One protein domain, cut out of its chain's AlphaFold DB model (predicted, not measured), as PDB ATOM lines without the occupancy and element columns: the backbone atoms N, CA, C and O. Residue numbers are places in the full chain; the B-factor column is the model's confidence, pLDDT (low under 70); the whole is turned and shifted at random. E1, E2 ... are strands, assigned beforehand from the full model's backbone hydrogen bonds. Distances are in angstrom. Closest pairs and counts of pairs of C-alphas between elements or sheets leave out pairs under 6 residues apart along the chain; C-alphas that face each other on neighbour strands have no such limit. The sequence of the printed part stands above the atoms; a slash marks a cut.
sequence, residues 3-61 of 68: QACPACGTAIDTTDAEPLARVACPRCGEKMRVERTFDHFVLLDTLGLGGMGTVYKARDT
ATOM      1  N   GLN A   3     153.784 186.963 157.097       95.19
ATOM      2  CA  GLN A   3     153.448 187.842 158.215       95.19
ATOM      3  C   GLN A   3     153.286 189.273 157.712       95.19
ATOM      4  O   GLN A   3     154.067 189.739 156.883       95.19
ATOM      5  N   ALA A   4     152.266 189.975 158.197       97.31
ATOM      6  CA  ALA A   4     152.070 191.376 157.859       97.31
ATOM      7  C   ALA A   4     153.061 192.254 158.631       97.31
ATOM      8  O   ALA A   4     153.247 192.101 159.839       97.31
ATOM      9  N   CYS A   5     153.678 193.207 157.938       97.12
ATOM     10  CA  CYS A   5     154.471 194.242 158.578       97.12
ATOM     11  C   CYS A   5     153.574 195.100 159.484       97.12
ATOM     12  O   CYS A   5     152.612 195.682 158.976       97.12
ATOM     13  N   PRO A   6     153.904 195.271 160.776       96.56
ATOM     14  CA  PRO A   6     153.079 196.060 161.688       96.56
ATOM     15  C   PRO A   6     153.053 197.555 161.331       96.56
ATOM     16  O   PRO A   6     152.102 198.244 161.679       96.56
ATOM     17  N   ALA A   7     154.066 198.060 160.617       97.12
ATOM     18  CA  ALA A   7     154.143 199.472 160.240       97.12
ATOM     19  C   ALA A   7     153.415 199.805 158.928       97.12
ATOM     20  O   ALA A   7     152.819 200.871 158.812       97.12
ATOM     21  N   CYS A   8     153.478 198.932 157.916       97.44
ATOM     22  CA  CYS A   8     152.963 199.249 156.575       97.44
ATOM     23  C   CYS A   8     151.975 198.226 155.998       97.44
ATOM     24  O   CYS A   8     151.557 198.375 154.849       97.44
ATOM     25  N   GLY A   9     151.647 197.166 156.742       97.00
ATOM     26  CA  GLY A   9     150.695 196.123 156.347       97.00
ATOM     27  C   GLY A   9     151.178 195.173 155.249       97.00
ATOM     28  O   GLY A   9     150.462 194.248 154.881       97.00
ATOM     29  N   THR A  10     152.385 195.372 154.714       97.44
ATOM     30  CA  THR A  10     152.911 194.536 153.626       97.44
ATOM     31  C   THR A  10     153.108 193.105 154.095       97.44
ATOM     32  O   THR A  10     153.716 192.876 155.137       97.44
ATOM     33  N   ALA A  11     152.635 192.154 153.297       97.06
ATOM     34  CA  ALA A  11     152.890 190.738 153.489       97.06
ATOM     35  C   ALA A  11     154.375 190.426 153.241       97.06
ATOM     36  O   ALA A  11     154.898 190.680 152.158       97.06
ATOM     37  N   ILE A  12     155.054 189.886 154.249       96.44
ATOM     38  CA  ILE A  12     156.460 189.486 154.195       96.44
ATOM     39  C   ILE A  12     156.509 187.967 154.244       96.44
ATOM     40  O   ILE A  12     155.957 187.360 155.166       96.44
ATOM     41  N   ASP A  13     157.164 187.355 153.261       95.94
ATOM     42  CA  ASP A  13     157.486 185.936 153.338       95.94
ATOM     43  C   ASP A  13     158.575 185.725 154.391       95.94
ATOM     44  O   ASP A  13     159.636 186.344 154.358       95.94
ATOM     45  N   THR A  14     158.274 184.873 155.360       95.38
ATOM     46  CA  THR A  14     159.171 184.533 156.460       95.38
ATOM     47  C   THR A  14     159.478 183.044 156.480       95.38
ATOM     48  O   THR A  14     159.986 182.585 157.488       95.38
ATOM     49  N   THR A  15     159.158 182.269 155.437       93.94
ATOM     50  CA  THR A  15     159.273 180.794 155.442       93.94
ATOM     51  C   THR A  15     160.623 180.290 155.955       93.94
ATOM     52  O   THR A  15     160.639 179.435 156.835       93.94
ATOM     53  N   ASP A  16     161.722 180.888 155.495       93.75
ATOM     54  CA  ASP A  16     163.087 180.476 155.856       93.75
ATOM     55  C   ASP A  16     163.648 181.200 157.090       93.75
ATOM     56  O   ASP A  16     164.795 180.993 157.482       93.75
ATOM     57  N   ALA A  17     162.859 182.080 157.711       93.69
ATOM     58  CA  ALA A  17     163.289 182.802 158.896       93.69
ATOM     59  C   ALA A  17     163.102 181.950 160.156       93.69
ATOM     60  O   ALA A  17     162.024 181.384 160.397       93.69
ATOM     61  N   GLU A  18     164.137 181.932 160.998       92.81
ATOM     62  CA  GLU A  18     164.068 181.301 162.311       92.81
ATOM     63  C   GLU A  18     162.951 181.928 163.166       92.81
ATOM     64  O   GLU A  18     162.688 183.137 163.079       92.81
ATOM     65  N   PRO A  19     162.286 181.131 164.023       93.94
ATOM     66  CA  PRO A  19     161.320 181.663 164.966       93.94
ATOM     67  C   PRO A  19     161.935 182.784 165.792       93.94
ATOM     68  O   PRO A  19     163.048 182.647 166.303       93.94
ATOM     69  N   LEU A  20     161.188 183.875 165.964       94.69
ATOM     70  CA  LEU A  20     161.593 185.017 166.776       94.69
ATOM     71  C   LEU A  20     162.808 185.806 166.247       94.69
ATOM     72  O   LEU A  20     163.261 186.725 166.939       94.69
ATOM     73  N   ALA A  21     163.293 185.513 165.034       94.38
ATOM     74  CA  ALA A  21     164.336 186.288 164.368       94.38
ATOM     75  C   ALA A  21     163.877 187.724 164.075       94.38
ATOM     76  O   ALA A  21     162.690 187.993 163.874       94.38
ATOM     77  N   ARG A  22     164.829 188.660 164.028       95.00
ATOM     78  CA  ARG A  22     164.575 190.041 163.599       95.00
ATOM     79  C   ARG A  22     164.832 190.169 162.106       95.00
ATOM     80  O   ARG A  22     165.952 189.944 161.658       95.00
ATOM     81  N   VAL A  23     163.819 190.595 161.365       95.44
ATOM     82  CA  VAL A  23     163.893 190.848 159.923       95.44
ATOM     83  C   VAL A  23     163.465 192.278 159.618       95.44
ATOM     84  O   VAL A  23     162.682 192.873 160.360       95.44
ATOM     85  N   ALA A  24     163.990 192.846 158.537       96.81
ATOM     86  CA  ALA A  24     163.556 194.149 158.048       96.81
ATOM     87  C   ALA A  24     162.449 193.970 157.004       96.81
ATOM     88  O   ALA A  24     162.554 193.121 156.119       96.81
ATOM     89  N   CYS A  25     161.399 194.787 157.079       96.69
ATOM     90  CA  CYS A  25     160.386 194.836 156.038       96.69
ATOM     91  C   CYS A  25     161.028 195.299 154.719       96.69
ATOM     92  O   CYS A  25     161.579 196.401 154.681       96.69
ATOM     93  N   PRO A  26     160.900 194.542 153.615       95.56
ATOM     94  CA  PRO A  26     161.497 194.912 152.333       95.56
ATOM     95  C   PRO A  26     160.868 196.170 151.714       95.56
ATOM     96  O   PRO A  26     161.451 196.759 150.811       95.56
ATOM     97  N   ARG A  27     159.686 196.595 152.184       97.25
ATOM     98  CA  ARG A  27     158.985 197.774 151.661       97.25
ATOM     99  C   ARG A  27     159.295 199.059 152.426       97.25
ATOM    100  O   ARG A  27     159.535 200.080 151.796       97.25
ATOM    101  N   CYS A  28     159.230 199.038 153.757       97.38
ATOM    102  CA  CYS A  28     159.397 200.245 154.580       97.38
ATOM    103  C   CYS A  28     160.641 200.234 155.478       97.38
ATOM    104  O   CYS A  28     160.923 201.239 156.118       97.38
ATOM    105  N   GLY A  29     161.373 199.120 155.556       96.81
ATOM    106  CA  GLY A  29     162.568 198.988 156.392       96.81
ATOM    107  C   GLY A  29     162.307 198.729 157.880       96.81
ATOM    108  O   GLY A  29     163.269 198.544 158.624       96.81
ATOM    109  N   GLU A  30     161.044 198.678 158.321       97.38
ATOM    110  CA  GLU A  30     160.698 198.430 159.726       97.38
ATOM    111  C   GLU A  30     161.295 197.109 160.222       97.38
ATOM    112  O   GLU A  30     161.162 196.076 159.556       97.38
ATOM    113  N   LYS A  31     161.928 197.124 161.398       96.44
ATOM    114  CA  LYS A  31     162.506 195.919 161.999       96.44
ATOM    115  C   LYS A  31     161.448 195.230 162.841       96.44
ATOM    116  O   LYS A  31     161.045 195.734 163.883       96.44
ATOM    117  N   MET A  32     161.057 194.036 162.432       94.69
ATOM    118  CA  MET A  32     160.030 193.262 163.115       94.69
ATOM    119  C   MET A  32     160.529 191.878 163.501       94.69
ATOM    120  O   MET A  32     161.475 191.343 162.919       94.69
ATOM    121  N   ARG A  33     159.886 191.309 164.521       95.62
ATOM    122  CA  ARG A  33     160.158 189.954 164.989       95.62
ATOM    123  C   ARG A  33     159.248 188.980 164.249       95.62
ATOM    124  O   ARG A  33     158.048 189.223 164.133       95.62
ATOM    125  N   VAL A  34     159.826 187.896 163.754       95.69
ATOM    126  CA  VAL A  34     159.078 186.826 163.100       95.69
ATOM    127  C   VAL A  34     158.271 186.062 164.145       95.69
ATOM    128  O   VAL A  34     158.824 185.532 165.110       95.69
ATOM    129  N   GLU A  35     156.965 185.998 163.940       95.06
ATOM    130  CA  GLU A  35     156.025 185.287 164.794       95.06
ATOM    131  C   GLU A  35     155.877 183.835 164.336       95.06
ATOM    132  O   GLU A  35     155.891 183.515 163.139       95.06
ATOM    133  N   ARG A  36     155.746 182.937 165.315       94.94
ATOM    134  CA  ARG A  36     155.495 181.515 165.093       94.94
ATOM    135  C   ARG A  36     154.502 180.992 166.110       94.94
ATOM    136  O   ARG A  36     154.615 181.268 167.307       94.94
ATOM    137  N   THR A  37     153.592 180.179 165.599       93.25
ATOM    138  CA  THR A  37     152.646 179.405 166.389       93.25
ATOM    139  C   THR A  37     152.851 177.940 166.050       93.25
ATOM    140  O   THR A  37     152.881 177.574 164.874       93.25
ATOM    141  N   PHE A  38     153.012 177.119 167.079       92.06
ATOM    142  CA  PHE A  38     153.092 175.670 166.968       92.06
ATOM    143  C   PHE A  38     151.869 175.088 167.660       92.06
ATOM    144  O   PHE A  38     151.760 175.186 168.880       92.06
ATOM    145  N   ASP A  39     150.945 174.522 166.884       93.62
ATOM    146  CA  ASP A  39     149.632 174.098 167.384       93.62
ATOM    147  C   ASP A  39     148.927 175.258 168.127       93.62
ATOM    148  O   ASP A  39     148.648 176.291 167.518       93.62
ATOM    149  N   HIS A  40     148.711 175.149 169.436       92.69
ATOM    150  CA  HIS A  40     148.121 176.188 170.278       92.69
ATOM    151  C   HIS A  40     149.160 176.989 171.085       92.69
ATOM    152  O   HIS A  40     148.803 177.773 171.959       92.69
ATOM    153  N   PHE A  41     150.453 176.836 170.800       93.94
ATOM    154  CA  PHE A  41     151.527 177.563 171.472       93.94
ATOM    155  C   PHE A  41     152.029 178.729 170.623       93.94
ATOM    156  O   PHE A  41     152.658 178.534 169.583       93.94
ATOM    157  N   VAL A  42     151.817 179.955 171.098       93.94
ATOM    158  CA  VAL A  42     152.417 181.164 170.516       93.94
ATOM    159  C   VAL A  42     153.768 181.408 171.177       93.94
ATOM    160  O   VAL A  42     153.836 181.565 172.398       93.94
ATOM    161  N   LEU A  43     154.848 181.459 170.397       95.44
ATOM    162  CA  LEU A  43     156.176 181.728 170.946       95.44
ATOM    163  C   LEU A  43     156.303 183.183 171.413       95.44
ATOM    164  O   LEU A  43     155.938 184.114 170.700       95.44
ATOM    165  N   LEU A  44     156.854 183.373 172.610       93.94
ATOM    166  CA  LEU A  44     157.038 184.676 173.251       93.94
ATOM    167  C   LEU A  44     158.511 185.076 173.312       93.94
ATOM    168  O   LEU A  44     158.852 186.232 173.055       93.94
ATOM    169  N   ASP A  45     159.385 184.137 173.683       94.25
ATOM    170  CA  ASP A  45     160.811 184.425 173.815       94.25
ATOM    171  C   ASP A  45     161.716 183.202 173.658       94.25
ATOM    172  O   ASP A  45     161.255 182.067 173.768       94.25
ATOM    173  N   THR A  46     163.009 183.439 173.444       94.31
ATOM    174  CA  THR A  46     164.047 182.401 173.434       94.31
ATOM    175  C   THR A  46     164.715 182.349 174.804       94.31
ATOM    176  O   THR A  46     165.310 183.330 175.238       94.31
ATOM    177  N   LEU A  47     164.629 181.208 175.486       93.75
ATOM    178  CA  LEU A  47     165.201 181.014 176.822       93.75
ATOM    179  C   LEU A  47     166.604 180.405 176.790       93.75
ATOM    180  O   LEU A  47     167.389 180.622 177.706       93.75
ATOM    181  N   GLY A  48     166.927 179.640 175.748       92.19
ATOM    182  CA  GLY A  48     168.234 179.014 175.617       92.19
ATOM    183  C   GLY A  48     168.444 178.401 174.244       92.19
ATOM    184  O   GLY A  48     167.491 177.984 173.590       92.19
ATOM    185  N   LEU A  49     169.702 178.352 173.818       93.06
ATOM    186  CA  LEU A  49     170.144 177.715 172.580       93.06
ATOM    187  C   LEU A  49     171.244 176.708 172.927       93.06
ATOM    188  O   LEU A  49     172.130 177.014 173.726       93.06
ATOM    189  N   GLY A  50     171.204 175.522 172.328       91.00
ATOM    190  CA  GLY A  50     172.226 174.496 172.507       91.00
ATOM    191  C   GLY A  50     172.289 173.535 171.324       91.00
ATOM    192  O   GLY A  50     171.453 173.581 170.427       91.00
ATOM    193  N   GLY A  51     173.265 172.625 171.329       92.44
ATOM    194  CA  GLY A  51     173.465 171.673 170.225       92.44
ATOM    195  C   GLY A  51     172.284 170.724 169.971       92.44
ATOM    196  O   GLY A  51     172.197 170.130 168.905       92.44
ATOM    197  N   MET A  52     171.366 170.601 170.933       91.44
ATOM    198  CA  MET A  52     170.159 169.772 170.829       91.44
ATOM    199  C   MET A  52     168.914 170.574 170.411       91.44
ATOM    200  O   MET A  52     167.845 169.989 170.262       91.44
ATOM    201  N   GLY A  53     169.032 171.897 170.230       91.25
ATOM    202  CA  GLY A  53     167.947 172.765 169.776       91.25
ATOM    203  C   GLY A  53     167.793 174.062 170.574       91.25
ATOM    204  O   GLY A  53     168.657 174.456 171.361       91.25
ATOM    205  N   THR A  54     166.651 174.716 170.363       93.31
ATOM    206  CA  THR A  54     166.298 176.007 170.964       93.31
ATOM    207  C   THR A  54     165.117 175.842 171.913       93.31
ATOM    208  O   THR A  54     164.097 175.253 171.559       93.31
ATOM    209  N   VAL A  55     165.239 176.386 173.122       94.62
ATOM    210  CA  VAL A  55     164.185 176.396 174.137       94.62
ATOM    211  C   VAL A  55     163.441 177.720 174.057       94.62
ATOM    212  O   VAL A  55     164.040 178.785 174.223       94.62
ATOM    213  N   TYR A  56     162.127 177.654 173.847       95.25
ATOM    214  CA  TYR A  56     161.270 178.831 173.760       95.25
ATOM    215  C   TYR A  56     160.314 178.928 174.948       95.25
ATOM    216  O   TYR A  56     159.727 177.940 175.385       95.25
ATOM    217  N   LYS A  57     160.098 180.152 175.428       93.81
ATOM    218  CA  LYS A  57     158.931 180.506 176.233       93.81
ATOM    219  C   LYS A  57     157.747 180.652 175.287       93.81
ATOM    220  O   LYS A  57     157.834 181.421 174.332       93.81
ATOM    221  N   ALA A  58     156.637 179.983 175.575       94.81
ATOM    222  CA  ALA A  58     155.423 180.067 174.772       94.81
ATOM    223  C   ALA A  58     154.183 180.298 175.644       94.81
ATOM    224  O   ALA A  58     154.170 179.946 176.825       94.81
ATOM    225  N   ARG A  59     153.148 180.899 175.053       91.94
ATOM    226  CA  ARG A  59     151.801 180.973 175.619       91.94
ATOM    227  C   ARG A  59     150.940 179.891 174.988       91.94
ATOM    228  O   ARG A  59     150.753 179.908 173.775       91.94
ATOM    229  N   ASP A  60     150.398 179.016 175.818       93.12
ATOM    230  CA  ASP A  60     149.316 178.109 175.450       93.12
ATOM    231  C   ASP A  60     148.011 178.909 175.279       93.12
ATOM    232  O   ASP A  60     147.623 179.664 176.173       93.12
ATOM    233  N   THR A  61     147.363 178.817 174.118       90.25
ATOM    234  CA  THR A  61     146.118 179.542 173.821       90.25
ATOM    235  C   THR A  61     144.854 178.800 174.252       90.25
ATOM    236  O   THR A  61     143.788 179.412 174.254       90.25
TER     237      THR A  61
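This is residues 3 to 61 of the 68 residues of an uncharacterized protein of Verrucomicrobia bacterium (UniProt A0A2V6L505). A long, bent hairpin of E4 and E5 makes one end of the domain, and a smaller, loop-rich lobe makes the other, with the short hairpin E2 and E3 and the short strand E1 in it; residues 34 to 40 run from the lobe to the long hairpin. In the lobe, residues 3 to 4 fold back beside E1. The printed part has 59 residues with no named helix and five named strands, E1 to E5 in order along the chain, in two antiparallel sheets of two strands, E2 - E3 and E4 - E5. The class is all strand, though under half of the residues, 27 of 59, are in named elements. The whole is only just loose, close to compact, with a radius of gyration of the C-alphas of 12.7 A and spans of 35 by 27 by 16 A.

E4, residues 41 to 50, is the longest strand by residues and runs 21.0 A from C-alpha 41 at (151.527, 177.563, 171.472) to C-alpha 50. E5, residues 53 to 60, is 20.2 A long and ends with C-alpha 60 at (149.316, 178.109, 175.450). E3, residues 31 to 33, measures 7.1 A and E2, residues 22 to 24, 7.0 A. E1, residues 11 to 13, measures 6.6 A and begins with C-alpha 11 at (152.890, 190.738, 153.489).

E4 and E5 form a hairpin, antiparallel at 156 degrees between their directions. Among their C-alphas that face each other are 43 and 58, 4.2 A apart. N 44 and O 57 are within hydrogen-bond range at 2.8 A, and so are N 55 and O 48 at 2.8 A. E4 bends by 82 degrees at residue 44, and E5 bends by 56 degrees at residue 57. Residues 37 to 38 pair antiparallel with residues 41 to 42 of E4. E2 and E3 are also a hairpin, antiparallel at 142 degrees, with N 23 and O 32 at 2.9 A and N 32 and O 23 at 2.9 A. E3 is apart from both E4 and E5. E1 pairs with no named strand and is apart from E2 and E3, but residues 3 to 4 pair antiparallel with its residues 11 to 12.

The two C-alphas farthest apart are those of Cys 8 and Met 52, at 37.0 A. The printed part has no cut. The link from E4 to E5 is tight, and those from E1 to E2, E2 to E3 and E3 to E4 are short. The mean pLDDT of the printed part is 94.7, and no printed residue is under 70.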